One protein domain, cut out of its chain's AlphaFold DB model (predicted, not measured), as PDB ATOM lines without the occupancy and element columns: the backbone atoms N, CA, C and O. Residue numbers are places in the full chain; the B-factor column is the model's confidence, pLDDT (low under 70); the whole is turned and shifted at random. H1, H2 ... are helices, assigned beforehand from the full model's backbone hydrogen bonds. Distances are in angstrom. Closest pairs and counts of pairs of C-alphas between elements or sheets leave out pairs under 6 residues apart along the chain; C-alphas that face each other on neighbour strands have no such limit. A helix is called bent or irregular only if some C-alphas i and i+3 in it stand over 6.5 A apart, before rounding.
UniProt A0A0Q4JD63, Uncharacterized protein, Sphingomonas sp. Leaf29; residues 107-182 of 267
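What this domain is: This is residues 107 to 182 of the 267 residues of an uncharacterized protein of Sphingomonas sp. Leaf29 (UniProt A0A0Q4JD63). A long helix, H1, has the other helices gathered round its second half, while residues 107 to 114, of which 108 to 114 belong to H1, stick out free of the body; H2 folds back beside that second half as a helical hairpin, and H4 and H5 pack on the same half of H1. Short H3 folds back along H2, away from H1. The printed part has 76 residues with five named helices in the order H1, H2, H3, H4, H5 and no named strand, and its class is all helix. The whole is compact, with a radius of gyration of the C-alphas of 12.3 A, and spans 40 by 27 by 16 A.

How they stand to each other: H1, residues 108 to 129, is the hub, touching three other helices. H2, residues 133 to 148, touches residues 120 to 129 of H1 alone, and the closest C-alphas, those of Ile 128 and Arg 136, are 5.6 A apart. H1 and H2 form a hairpin, opposite ways at a shallow tilt of 25 degrees. H3, residues 152 to 157, touches H2 at residues 141 to 148 alone; the closest C-alphas, those of Ser 148 and Met 154, are 5.0 A apart. This second hairpin runs opposite ways at a shallow tilt of 22 degrees, while H3 is apart from H1. H4, residues 163 to 172, touches residues 121 to 129 of H1 alone, opposite ways at a steep tilt of 41 degrees; the closest C-alphas, those of Gly 122 and Leu 170, are 5.9 A apart. H2 and H4 are near each other. H5, residues 176 to 182, touches residues 126 to 129 of H1 alone, the same way at a tilt of 38 degrees, only just steep; the closest C-alphas, those of Tyr 126 and Val 179, are 6.5 A apart. In H1, H4 and H5 every O i to N i+4 pair is within hydrogen-bond range; in H2 10 of 12 are, and in H3 0 of 2, beside 2 of 3 O i to N i+3 pairs.

Where its parts are: H1 begins at C-alpha 108, (155.600, 257.567, 265.529), and is 30.8 A long. H2 is 23.0 A long and irregular, with C-alphas 134 and 137 7.1 A apart. H3 has 6 residues, and H4 measures 14.2 A. H5, with 7 residues, ends at C-alpha 182, (178.719, 240.063, 281.222).

The domain as a whole: The two C-alphas farthest apart, those of Asp 107 and Asp 134, are 40.9 A apart. The printed part has no cut, and its four links are tight. The mean pLDDT of the printed part is 93.2, and no printed residue is under 70.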
ATOM      1  N   ASP A 107     151.991 254.633 264.120       83.00
ATOM      2  CA  ASP A 107     152.274 256.056 264.302       83.00
ATOM      3  C   ASP A 107     153.548 256.248 265.150       83.00
ATOM      4  O   ASP A 107     153.856 255.448 266.041       83.00
ATOM      5  N   GLY A 108     154.316 257.303 264.873       83.44
ATOM      6  CA  GLY A 108     155.600 257.567 265.529       83.44
ATOM      7  C   GLY A 108     155.476 257.677 267.053       83.44
ATOM      8  O   GLY A 108     156.373 257.253 267.780       83.44
ATOM      9  N   VAL A 109     154.335 258.170 267.547       84.81
ATOM     10  CA  VAL A 109     154.040 258.252 268.986       84.81
ATOM     11  C   VAL A 109     153.882 256.863 269.614       84.81
ATOM     12  O   VAL A 109     154.406 256.618 270.701       84.81
ATOM     13  N   GLN A 110     153.196 255.941 268.932       81.12
ATOM     14  CA  GLN A 110     152.993 254.573 269.420       81.12
ATOM     15  C   GLN A 110     154.307 253.791 269.428       81.12
ATOM     16  O   GLN A 110     154.627 253.167 270.437       81.12
ATOM     17  N   ARG A 111     155.099 253.907 268.353       83.44
ATOM     18  CA  ARG A 111     156.442 253.309 268.284       83.44
ATOM     19  C   ARG A 111     157.330 253.788 269.415       83.44
ATOM     20  O   ARG A 111     157.854 252.967 270.150       83.44
ATOM     21  N   LYS A 112     157.405 255.104 269.632       88.62
ATOM     22  CA  LYS A 112     158.216 255.663 270.716       88.62
ATOM     23  C   LYS A 112     157.785 255.137 272.088       88.62
ATOM     24  O   LYS A 112     158.635 254.801 272.904       88.62
ATOM     25  N   LYS A 113     156.476 255.044 272.345       85.69
ATOM     26  CA  LYS A 113     155.967 254.499 273.610       85.69
ATOM     27  C   LYS A 113     156.355 253.028 273.789       85.69
ATOM     28  O   LYS A 113     156.769 252.658 274.884       85.69
ATOM     29  N   MET A 114     156.249 252.222 272.735       83.19
ATOM     30  CA  MET A 114     156.681 250.821 272.756       83.19
ATOM     31  C   MET A 114     158.192 250.679 272.914       83.19
ATOM     32  O   MET A 114     158.625 249.857 273.708       83.19
ATOM     33  N   ASP A 115     158.999 251.483 272.225       88.12
ATOM     34  CA  ASP A 115     160.459 251.458 272.364       88.12
ATOM     35  C   ASP A 115     160.878 251.813 273.797       88.12
ATOM     36  O   ASP A 115     161.761 251.179 274.376       88.12
ATOM     37  N   GLU A 116     160.214 252.800 274.407       91.94
ATOM     38  CA  GLU A 116     160.420 253.150 275.814       91.94
ATOM     39  C   GLU A 116     160.007 252.016 276.765       91.94
ATOM     40  O   GLU A 116     160.705 251.757 277.747       91.94
ATOM     41  N   GLU A 117     158.886 251.348 276.485       90.62
ATOM     42  CA  GLU A 117     158.405 250.189 277.240       90.62
ATOM     43  C   GLU A 117     159.389 249.017 277.136       90.62
ATOM     44  O   GLU A 117     159.922 248.564 278.149       90.62
ATOM     45  N   MET A 118     159.717 248.590 275.916       89.44
ATOM     46  CA  MET A 118     160.657 247.508 275.620       89.44
ATOM     47  C   MET A 118     162.050 247.792 276.175       89.44
ATOM     48  O   MET A 118     162.674 246.905 276.753       89.44
ATOM     49  N   GLY A 119     162.522 249.035 276.083       94.12
ATOM     50  CA  GLY A 119     163.777 249.454 276.695       94.12
ATOM     51  C   GLY A 119     163.759 249.302 278.218       94.12
ATOM     52  O   GLY A 119     164.714 248.778 278.797       94.12
ATOM     53  N   ALA A 120     162.672 249.705 278.880       95.38
ATOM     54  CA  ALA A 120     162.540 249.582 280.330       95.38
ATOM     55  C   ALA A 120     162.472 248.112 280.784       95.38
ATOM     56  O   ALA A 120     163.172 247.734 281.731       95.38
ATOM     57  N   ILE A 121     161.694 247.278 280.085       94.25
ATOM     58  CA  ILE A 121     161.608 245.833 280.347       94.25
ATOM     59  C   ILE A 121     162.974 245.174 280.116       94.25
ATOM     60  O   ILE A 121     163.458 244.447 280.982       94.25
ATOM     61  N   GLY A 122     163.625 245.458 278.984       95.12
ATOM     62  CA  GLY A 122     164.924 244.890 278.623       95.12
ATOM     63  C   GLY A 122     165.996 245.209 279.659       95.12
ATOM     64  O   GLY A 122     166.681 244.309 280.141       95.12
ATOM     65  N   GLN A 123     166.089 246.467 280.101       96.31
ATOM     66  CA  GLN A 123     167.036 246.859 281.150       96.31
ATOM     67  C   GLN A 123     166.764 246.175 282.494       96.31
ATOM     68  O   GLN A 123     167.703 245.920 283.256       96.31
ATOM     69  N   ALA A 124     165.497 245.929 282.832       97.06
ATOM     70  CA  ALA A 124     165.139 245.195 284.039       97.06
ATOM     71  C   ALA A 124     165.526 243.715 283.914       97.06
ATOM     72  O   ALA A 124     166.213 243.192 284.791       97.06
ATOM     73  N   ALA A 125     165.177 243.072 282.797       96.81
ATOM     74  CA  ALA A 125     165.547 241.693 282.493       96.81
ATOM     75  C   ALA A 125     167.070 241.496 282.494       96.81
ATOM     76  O   ALA A 125     167.571 240.555 283.109       96.81
ATOM     77  N   TYR A 126     167.821 242.426 281.898       96.88
ATOM     78  CA  TYR A 126     169.282 242.428 281.927       96.88
ATOM     79  C   TYR A 126     169.803 242.428 283.365       96.88
ATOM     80  O   TYR A 126     170.558 241.534 283.740       96.88
ATOM     81  N   ARG A 127     169.334 243.352 284.212       97.00
ATOM     82  CA  ARG A 127     169.731 243.411 285.629       97.00
ATOM     83  C   ARG A 127     169.396 242.126 286.386       97.00
ATOM     84  O   ARG A 127     170.250 241.614 287.103       97.00
ATOM     85  N   ILE A 128     168.195 241.579 286.191       97.31
ATOM     86  CA  ILE A 128     167.765 240.316 286.812       97.31
ATOM     87  C   ILE A 128     168.667 239.160 286.366       97.31
ATOM     88  O   ILE A 128     169.063 238.333 287.184       97.31
ATOM     89  N   SER A 129     169.051 239.111 285.089       97.06
ATOM     90  CA  SER A 129     169.894 238.040 284.550       97.06
ATOM     91  C   SER A 129     171.300 237.986 285.160       97.06
ATOM     92  O   SER A 129     171.929 236.924 285.148       97.06
ATOM     93  N   LEU A 130     171.791 239.103 285.709       95.62
ATOM     94  CA  LEU A 130     173.085 239.182 286.390       95.62
ATOM     95  C   LEU A 130     173.025 238.677 287.838       95.62
ATOM     96  O   LEU A 130     174.067 238.405 288.430       95.62
ATOM     97  N   LEU A 131     171.827 238.533 288.412       97.00
ATOM     98  CA  LEU A 131     171.650 238.042 289.777       97.00
ATOM     99  C   LEU A 131     171.820 236.512 289.861       97.00
ATOM    100  O   LEU A 131     171.598 235.800 288.865       97.00
ATOM    101  N   PRO A 132     172.168 235.978 291.049       96.62
ATOM    102  CA  PRO A 132     172.113 234.545 291.322       96.62
ATOM    103  C   PRO A 132     170.713 233.975 291.030       96.62
ATOM    104  O   PRO A 132     169.733 234.665 291.322       96.62
ATOM    105  N   PRO A 133     170.592 232.743 290.490       95.62
ATOM    106  CA  PRO A 133     169.305 232.151 290.102       95.62
ATOM    107  C   PRO A 133     168.228 232.227 291.191       95.62
ATOM    108  O   PRO A 133     167.091 232.584 290.896       95.62
ATOM    109  N   ASP A 134     168.608 232.015 292.452       97.25
ATOM    110  CA  ASP A 134     167.685 231.999 293.594       97.25
ATOM    111  C   ASP A 134     167.055 233.374 293.897       97.25
ATOM    112  O   ASP A 134     165.999 233.453 294.516       97.25
ATOM    113  N   GLN A 135     167.678 234.470 293.445       97.88
ATOM    114  CA  GLN A 135     167.191 235.841 293.655       97.88
ATOM    115  C   GLN A 135     166.374 236.375 292.470       97.88
ATOM    116  O   GLN A 135     165.667 237.378 292.601       97.88
ATOM    117  N   ARG A 136     166.460 235.725 291.303       97.75
ATOM    118  CA  ARG A 136     165.811 236.198 290.071       97.75
ATOM    119  C   ARG A 136     164.288 236.269 290.160       97.75
ATOM    120  O   ARG A 136     163.765 237.285 289.705       97.75
ATOM    121  N   PRO A 137     163.566 235.296 290.754       98.06
ATOM    122  CA  PRO A 137     162.108 235.374 290.849       98.06
ATOM    123  C   PRO A 137     161.633 236.611 291.625       98.06
ATOM    124  O   PRO A 137     160.762 237.342 291.164       98.06
ATOM    125  N   GLN A 138     162.262 236.908 292.766       97.81
ATOM    126  CA  GLN A 138     161.910 238.075 293.580       97.81
ATOM    127  C   GLN A 138     162.259 239.393 292.874       97.81
ATOM    128  O   GLN A 138     161.483 240.353 292.904       97.81
ATOM    129  N   ALA A 139     163.426 239.453 292.225       97.94
ATOM    130  CA  ALA A 139     163.833 240.616 291.447       97.94
ATOM    131  C   ALA A 139     162.915 240.848 290.235       97.94
ATOM    132  O   ALA A 139     162.605 241.996 289.917       97.94
ATOM    133  N   TRP A 140     162.436 239.773 289.601       97.38
ATOM    134  CA  TRP A 140     161.430 239.822 288.543       97.38
ATOM    135  C   TRP A 140     160.127 240.438 289.034       97.38
ATOM    136  O   TRP A 140     159.664 241.410 288.444       97.38
ATOM    137  N   ASP A 141     159.576 239.953 290.145       97.31
ATOM    138  CA  ASP A 141     158.327 240.492 290.691       97.31
ATOM    139  C   ASP A 141     158.450 241.967 291.084       97.31
ATOM    140  O   ASP A 141     157.526 242.750 290.850       97.31
ATOM    141  N   SER A 142     159.614 242.366 291.603       97.56
ATOM    142  CA  SER A 142     159.913 243.758 291.965       97.56
ATOM    143  C   SER A 142     160.035 244.654 290.725       97.56
ATOM    144  O   SER A 142     159.546 245.784 290.707       97.56
ATOM    145  N   ALA A 143     160.659 244.150 289.655       97.25
ATOM    146  CA  ALA A 143     160.728 244.848 288.377       97.25
ATOM    147  C   ALA A 143     159.345 244.988 287.733       97.25
ATOM    148  O   ALA A 143     158.994 246.075 287.278       97.25
ATOM    149  N   VAL A 144     158.547 243.917 287.735       96.69
ATOM    150  CA  VAL A 144     157.166 243.928 287.241       96.69
ATOM    151  C   VAL A 144     156.316 244.911 288.043       96.69
ATOM    152  O   VAL A 144     155.556 245.669 287.450       96.69
ATOM    153  N   GLU A 145     156.466 244.959 289.368       97.56
ATOM    154  CA  GLU A 145     155.793 245.944 290.218       97.56
ATOM    155  C   GLU A 145     156.130 247.381 289.814       97.56
ATOM    156  O   GLU A 145     155.221 248.166 289.543       97.56
ATOM    157  N   GLY A 146     157.419 247.714 289.709       96.62
ATOM    158  CA  GLY A 146     157.852 249.054 289.308       96.62
ATOM    159  C   GLY A 146     157.389 249.426 287.898       96.62
ATOM    160  O   GLY A 146     156.897 250.532 287.674       96.62
ATOM    161  N   LEU A 147     157.481 248.490 286.951       95.81
ATOM    162  CA  LEU A 147     157.026 248.702 285.578       95.81
ATOM    163  C   LEU A 147     155.503 248.826 285.495       95.81
ATOM    164  O   LEU A 147     155.023 249.652 284.726       95.81
ATOM    165  N   SER A 148     154.743 248.099 286.320       96.38
ATOM    166  CA  SER A 148     153.274 248.133 286.308       96.38
ATOM    167  C   SER A 148     152.680 249.501 286.645       96.38
ATOM    168  O   SER A 148     151.582 249.820 286.193       96.38
ATOM    169  N   GLN A 149     153.422 250.350 287.365       96.06
ATOM    170  CA  GLN A 149     153.008 251.728 287.644       96.06
ATOM    171  C   GLN A 149     152.945 252.586 286.371       96.06
ATOM    172  O   GLN A 149     152.129 253.501 286.281       96.06
ATOM    173  N   ARG A 150     153.799 252.290 285.383       94.44
ATOM    174  CA  ARG A 150     153.868 253.001 284.095       94.44
ATOM    175  C   ARG A 150     153.192 252.228 282.956       94.44
ATOM    176  O   ARG A 150     152.644 252.846 282.045       94.44
ATOM    177  N   PHE A 151     153.211 250.902 283.042       93.06
ATOM    178  CA  PHE A 151     152.733 249.938 282.051       93.06
ATOM    179  C   PHE A 151     151.798 248.931 282.740       93.06
ATOM    180  O   PHE A 151     152.237 247.840 283.109       93.06
ATOM    181  N   PRO A 152     150.517 249.276 282.983       92.44
ATOM    182  CA  PRO A 152     149.599 248.457 283.786       92.44
ATOM    183  C   PRO A 152     149.469 247.005 283.306       92.44
ATOM    184  O   PRO A 152     149.291 246.096 284.115       92.44
ATOM    185  N   GLU A 153     149.622 246.772 281.999       87.88
ATOM    186  CA  GLU A 153     149.687 245.441 281.386       87.88
ATOM    187  C   GLU A 153     150.773 244.517 281.961       87.88
ATOM    188  O   GLU A 153     150.636 243.299 281.861       87.88
ATOM    189  N   MET A 154     151.818 245.049 282.601       93.00
ATOM    190  CA  MET A 154     152.871 244.237 283.219       93.00
ATOM    191  C   MET A 154     152.392 243.465 284.442       93.00
ATOM    192  O   MET A 154     152.930 242.399 284.738       93.00
ATOM    193  N   ALA A 155     151.354 243.949 285.129       94.44
ATOM    194  CA  ALA A 155     150.865 243.342 286.365       94.44
ATOM    195  C   ALA A 155     150.485 241.857 286.201       94.44
ATOM    196  O   ALA A 155     150.616 241.083 287.148       94.44
ATOM    197  N   GLN A 156     150.079 241.434 284.996       93.56
ATOM    198  CA  GLN A 156     149.730 240.038 284.703       93.56
ATOM    199  C   GLN A 156     150.922 239.064 284.782       93.56
ATOM    200  O   GLN A 156     150.717 237.857 284.920       93.56
ATOM    201  N   TYR A 157     152.155 239.571 284.682       93.50
ATOM    202  CA  TYR A 157     153.383 238.772 284.721       93.50
ATOM    203  C   TYR A 157     153.956 238.606 286.133       93.50
ATOM    204  O   TYR A 157     154.952 237.899 286.311       93.50
ATOM    205  N   ARG A 158     153.335 239.226 287.145       95.94
ATOM    206  CA  ARG A 158     153.718 239.048 288.549       95.94
ATOM    207  C   ARG A 158     153.501 237.590 288.962       95.94
ATOM    208  O   ARG A 158     152.456 237.007 288.678       95.94
ATOM    209  N   GLY A 159     154.497 236.997 289.610       95.56
ATOM    210  CA  GLY A 159     154.505 235.593 290.019       95.56
ATOM    211  C   GLY A 159     154.652 234.600 288.862       95.56
ATOM    212  O   GLY A 159     154.571 233.395 289.086       95.56
ATOM    213  N   ARG A 160     154.865 235.070 287.623       95.00
ATOM    214  CA  ARG A 160     155.048 234.226 286.427       95.00
ATOM    215  C   ARG A 160     156.498 234.194 285.953       95.00
ATOM    216  O   ARG A 160     156.763 234.125 284.754       95.00
ATOM    217  N   TYR A 161     157.441 234.274 286.886       97.25
ATOM    218  CA  TYR A 161     158.850 234.168 286.542       97.25
ATOM    219  C   TYR A 161     159.165 232.785 285.960       97.25
ATOM    220  O   TYR A 161     158.823 231.750 286.530       97.25
ATOM    221  N   SER A 162     159.883 232.781 284.843       97.31
ATOM    222  CA  SER A 162     160.565 231.605 284.323       97.31
ATOM    223  C   SER A 162     161.873 232.034 283.658       97.31
ATOM    224  O   SER A 162     161.988 233.143 283.134       97.31
ATOM    225  N   GLU A 163     162.871 231.152 283.636       96.19
ATOM    226  CA  GLU A 163     164.106 231.405 282.878       96.19
ATOM    227  C   GLU A 163     163.813 231.594 281.380       96.19
ATOM    228  O   GLU A 163     164.420 232.435 280.723       96.19
ATOM    229  N   GLN A 164     162.828 230.868 280.841       92.69
ATOM    230  CA  GLN A 164     162.410 231.006 279.445       92.69
ATOM    231  C   GLN A 164     161.831 232.393 279.150       92.69
ATOM    232  O   GLN A 164     162.201 232.990 278.144       92.69
ATOM    233  N   SER A 165     160.978 232.937 280.024       92.75
ATOM    234  CA  SER A 165     160.421 234.283 279.841       92.75
ATOM    235  C   SER A 165     161.488 235.366 279.982       92.75
ATOM    236  O   SER A 165     161.479 236.324 279.216       92.75
ATOM    237  N   LEU A 166     162.435 235.203 280.912       95.69
ATOM    238  CA  LEU A 166     163.559 236.128 281.057       95.69
ATOM    239  C   LEU A 166     164.416 236.164 279.784       95.69
ATOM    240  O   LEU A 166     164.705 237.244 279.270       95.69
ATOM    241  N   ASN A 167     164.783 234.994 279.256       94.19
ATOM    242  CA  ASN A 167     165.580 234.894 278.034       94.19
ATOM    243  C   ASN A 167     164.815 235.409 276.808       94.19
ATOM    244  O   ASN A 167     165.373 236.183 276.039       94.19
ATOM    245  N   ALA A 168     163.525 235.084 276.673       88.94
ATOM    246  CA  ALA A 168     162.693 235.587 275.579       88.94
ATOM    247  C   ALA A 168     162.626 237.122 275.560       88.94
ATOM    248  O   ALA A 168     162.760 237.732 274.502       88.94
ATOM    249  N   VAL A 169     162.488 237.760 276.728       92.25
ATOM    250  CA  VAL A 169     162.522 239.225 276.852       92.25
ATOM    251  C   VAL A 169     163.891 239.793 276.466       92.25
ATOM    252  O   VAL A 169     163.968 240.812 275.778       92.25
ATOM    253  N   LEU A 170     164.985 239.154 276.888       94.06
ATOM    254  CA  LEU A 170     166.343 239.578 276.529       94.06
ATOM    255  C   LEU A 170     166.600 239.480 275.024       94.06
ATOM    256  O   LEU A 170     167.219 240.380 274.459       94.06
ATOM    257  N   ASP A 171     166.114 238.423 274.379       89.31
ATOM    258  CA  ASP A 171     166.229 238.243 272.934       89.31
ATOM    259  C   ASP A 171     165.365 239.258 272.181       89.31
ATOM    260  O   ASP A 171     165.857 239.937 271.280       89.31
ATOM    261  N   GLN A 172     164.112 239.445 272.605       86.00
ATOM    262  CA  GLN A 172     163.185 240.397 271.986       86.00
ATOM    263  C   GLN A 172     163.668 241.853 272.105       86.00
ATOM    264  O   GLN A 172     163.382 242.674 271.239       86.00
ATOM    265  N   THR A 173     164.415 242.180 273.163       91.69
ATOM    266  CA  THR A 173     164.990 243.520 273.386       91.69
ATOM    267  C   THR A 173     166.418 243.668 272.855       91.69
ATOM    268  O   THR A 173     167.007 244.742 272.974       91.69
ATOM    269  N   GLY A 174     167.000 242.608 272.283       91.25
ATOM    270  CA  GLY A 174     168.378 242.602 271.782       91.25
ATOM    271  C   GLY A 174     169.457 242.694 272.872       91.25
ATOM    272  O   GLY A 174     170.623 242.944 272.566       91.25
ATOM    273  N   MET A 175     169.101 242.496 274.145       92.62
ATOM    274  CA  MET A 175     170.022 242.571 275.286       92.62
ATOM    275  C   MET A 175     170.710 241.244 275.620       92.62
ATOM    276  O   MET A 175     171.630 241.229 276.442       92.62
ATOM    277  N   SER A 176     170.324 240.136 274.983       90.38
ATOM    278  CA  SER A 176     170.936 238.823 275.231       90.38
ATOM    279  C   SER A 176     172.447 238.812 274.991       90.38
ATOM    280  O   SER A 176     173.186 238.227 275.785       90.38
ATOM    281  N   LYS A 177     172.935 239.561 273.990       90.38
ATOM    282  CA  LYS A 177     174.377 239.752 273.753       90.38
ATOM    283  C   LYS A 177     175.099 240.314 274.983       90.38
ATOM    284  O   LYS A 177     176.130 239.778 275.380       90.38
ATOM    285  N   GLY A 178     174.530 241.336 275.622       88.81
ATOM    286  CA  GLY A 178     175.118 241.942 276.818       88.81
ATOM    287  C   GLY A 178     175.193 240.964 277.990       88.81
ATOM    288  O   GLY A 178     176.162 240.980 278.743       88.81
ATOM    289  N   VAL A 179     174.203 240.078 278.145       90.94
ATOM    290  CA  VAL A 179     174.200 239.065 279.219       90.94
ATOM    291  C   VAL A 179     175.308 238.042 279.015       90.94
ATOM    292  O   VAL A 179     175.993 237.676 279.969       90.94
ATOM    293  N   VAL A 180     175.497 237.588 277.775       90.19
ATOM    294  CA  VAL A 180     176.578 236.662 277.422       90.19
ATOM    295  C   VAL A 180     177.935 237.307 277.701       90.19
ATOM    296  O   VAL A 180     178.764 236.699 278.375       90.19
ATOM    297  N   GLU A 181     178.137 238.548 277.262       89.75
ATOM    298  CA  GLU A 181     179.375 239.298 277.506       89.75
ATOM    299  C   GLU A 181     179.632 239.531 279.002       89.75
ATOM    300  O   GLU A 181     180.762 239.386 279.459       89.75
ATOM    301  N   ALA A 182     178.594 239.833 279.784       89.38
ATOM    302  CA  ALA A 182     178.719 240.063 281.222       89.38
ATOM    303  C   ALA A 182     179.006 238.783 282.025       89.38
ATOM    304  O   ALA A 182     179.636 238.850 283.080       89.38
TER     305      ALA A 182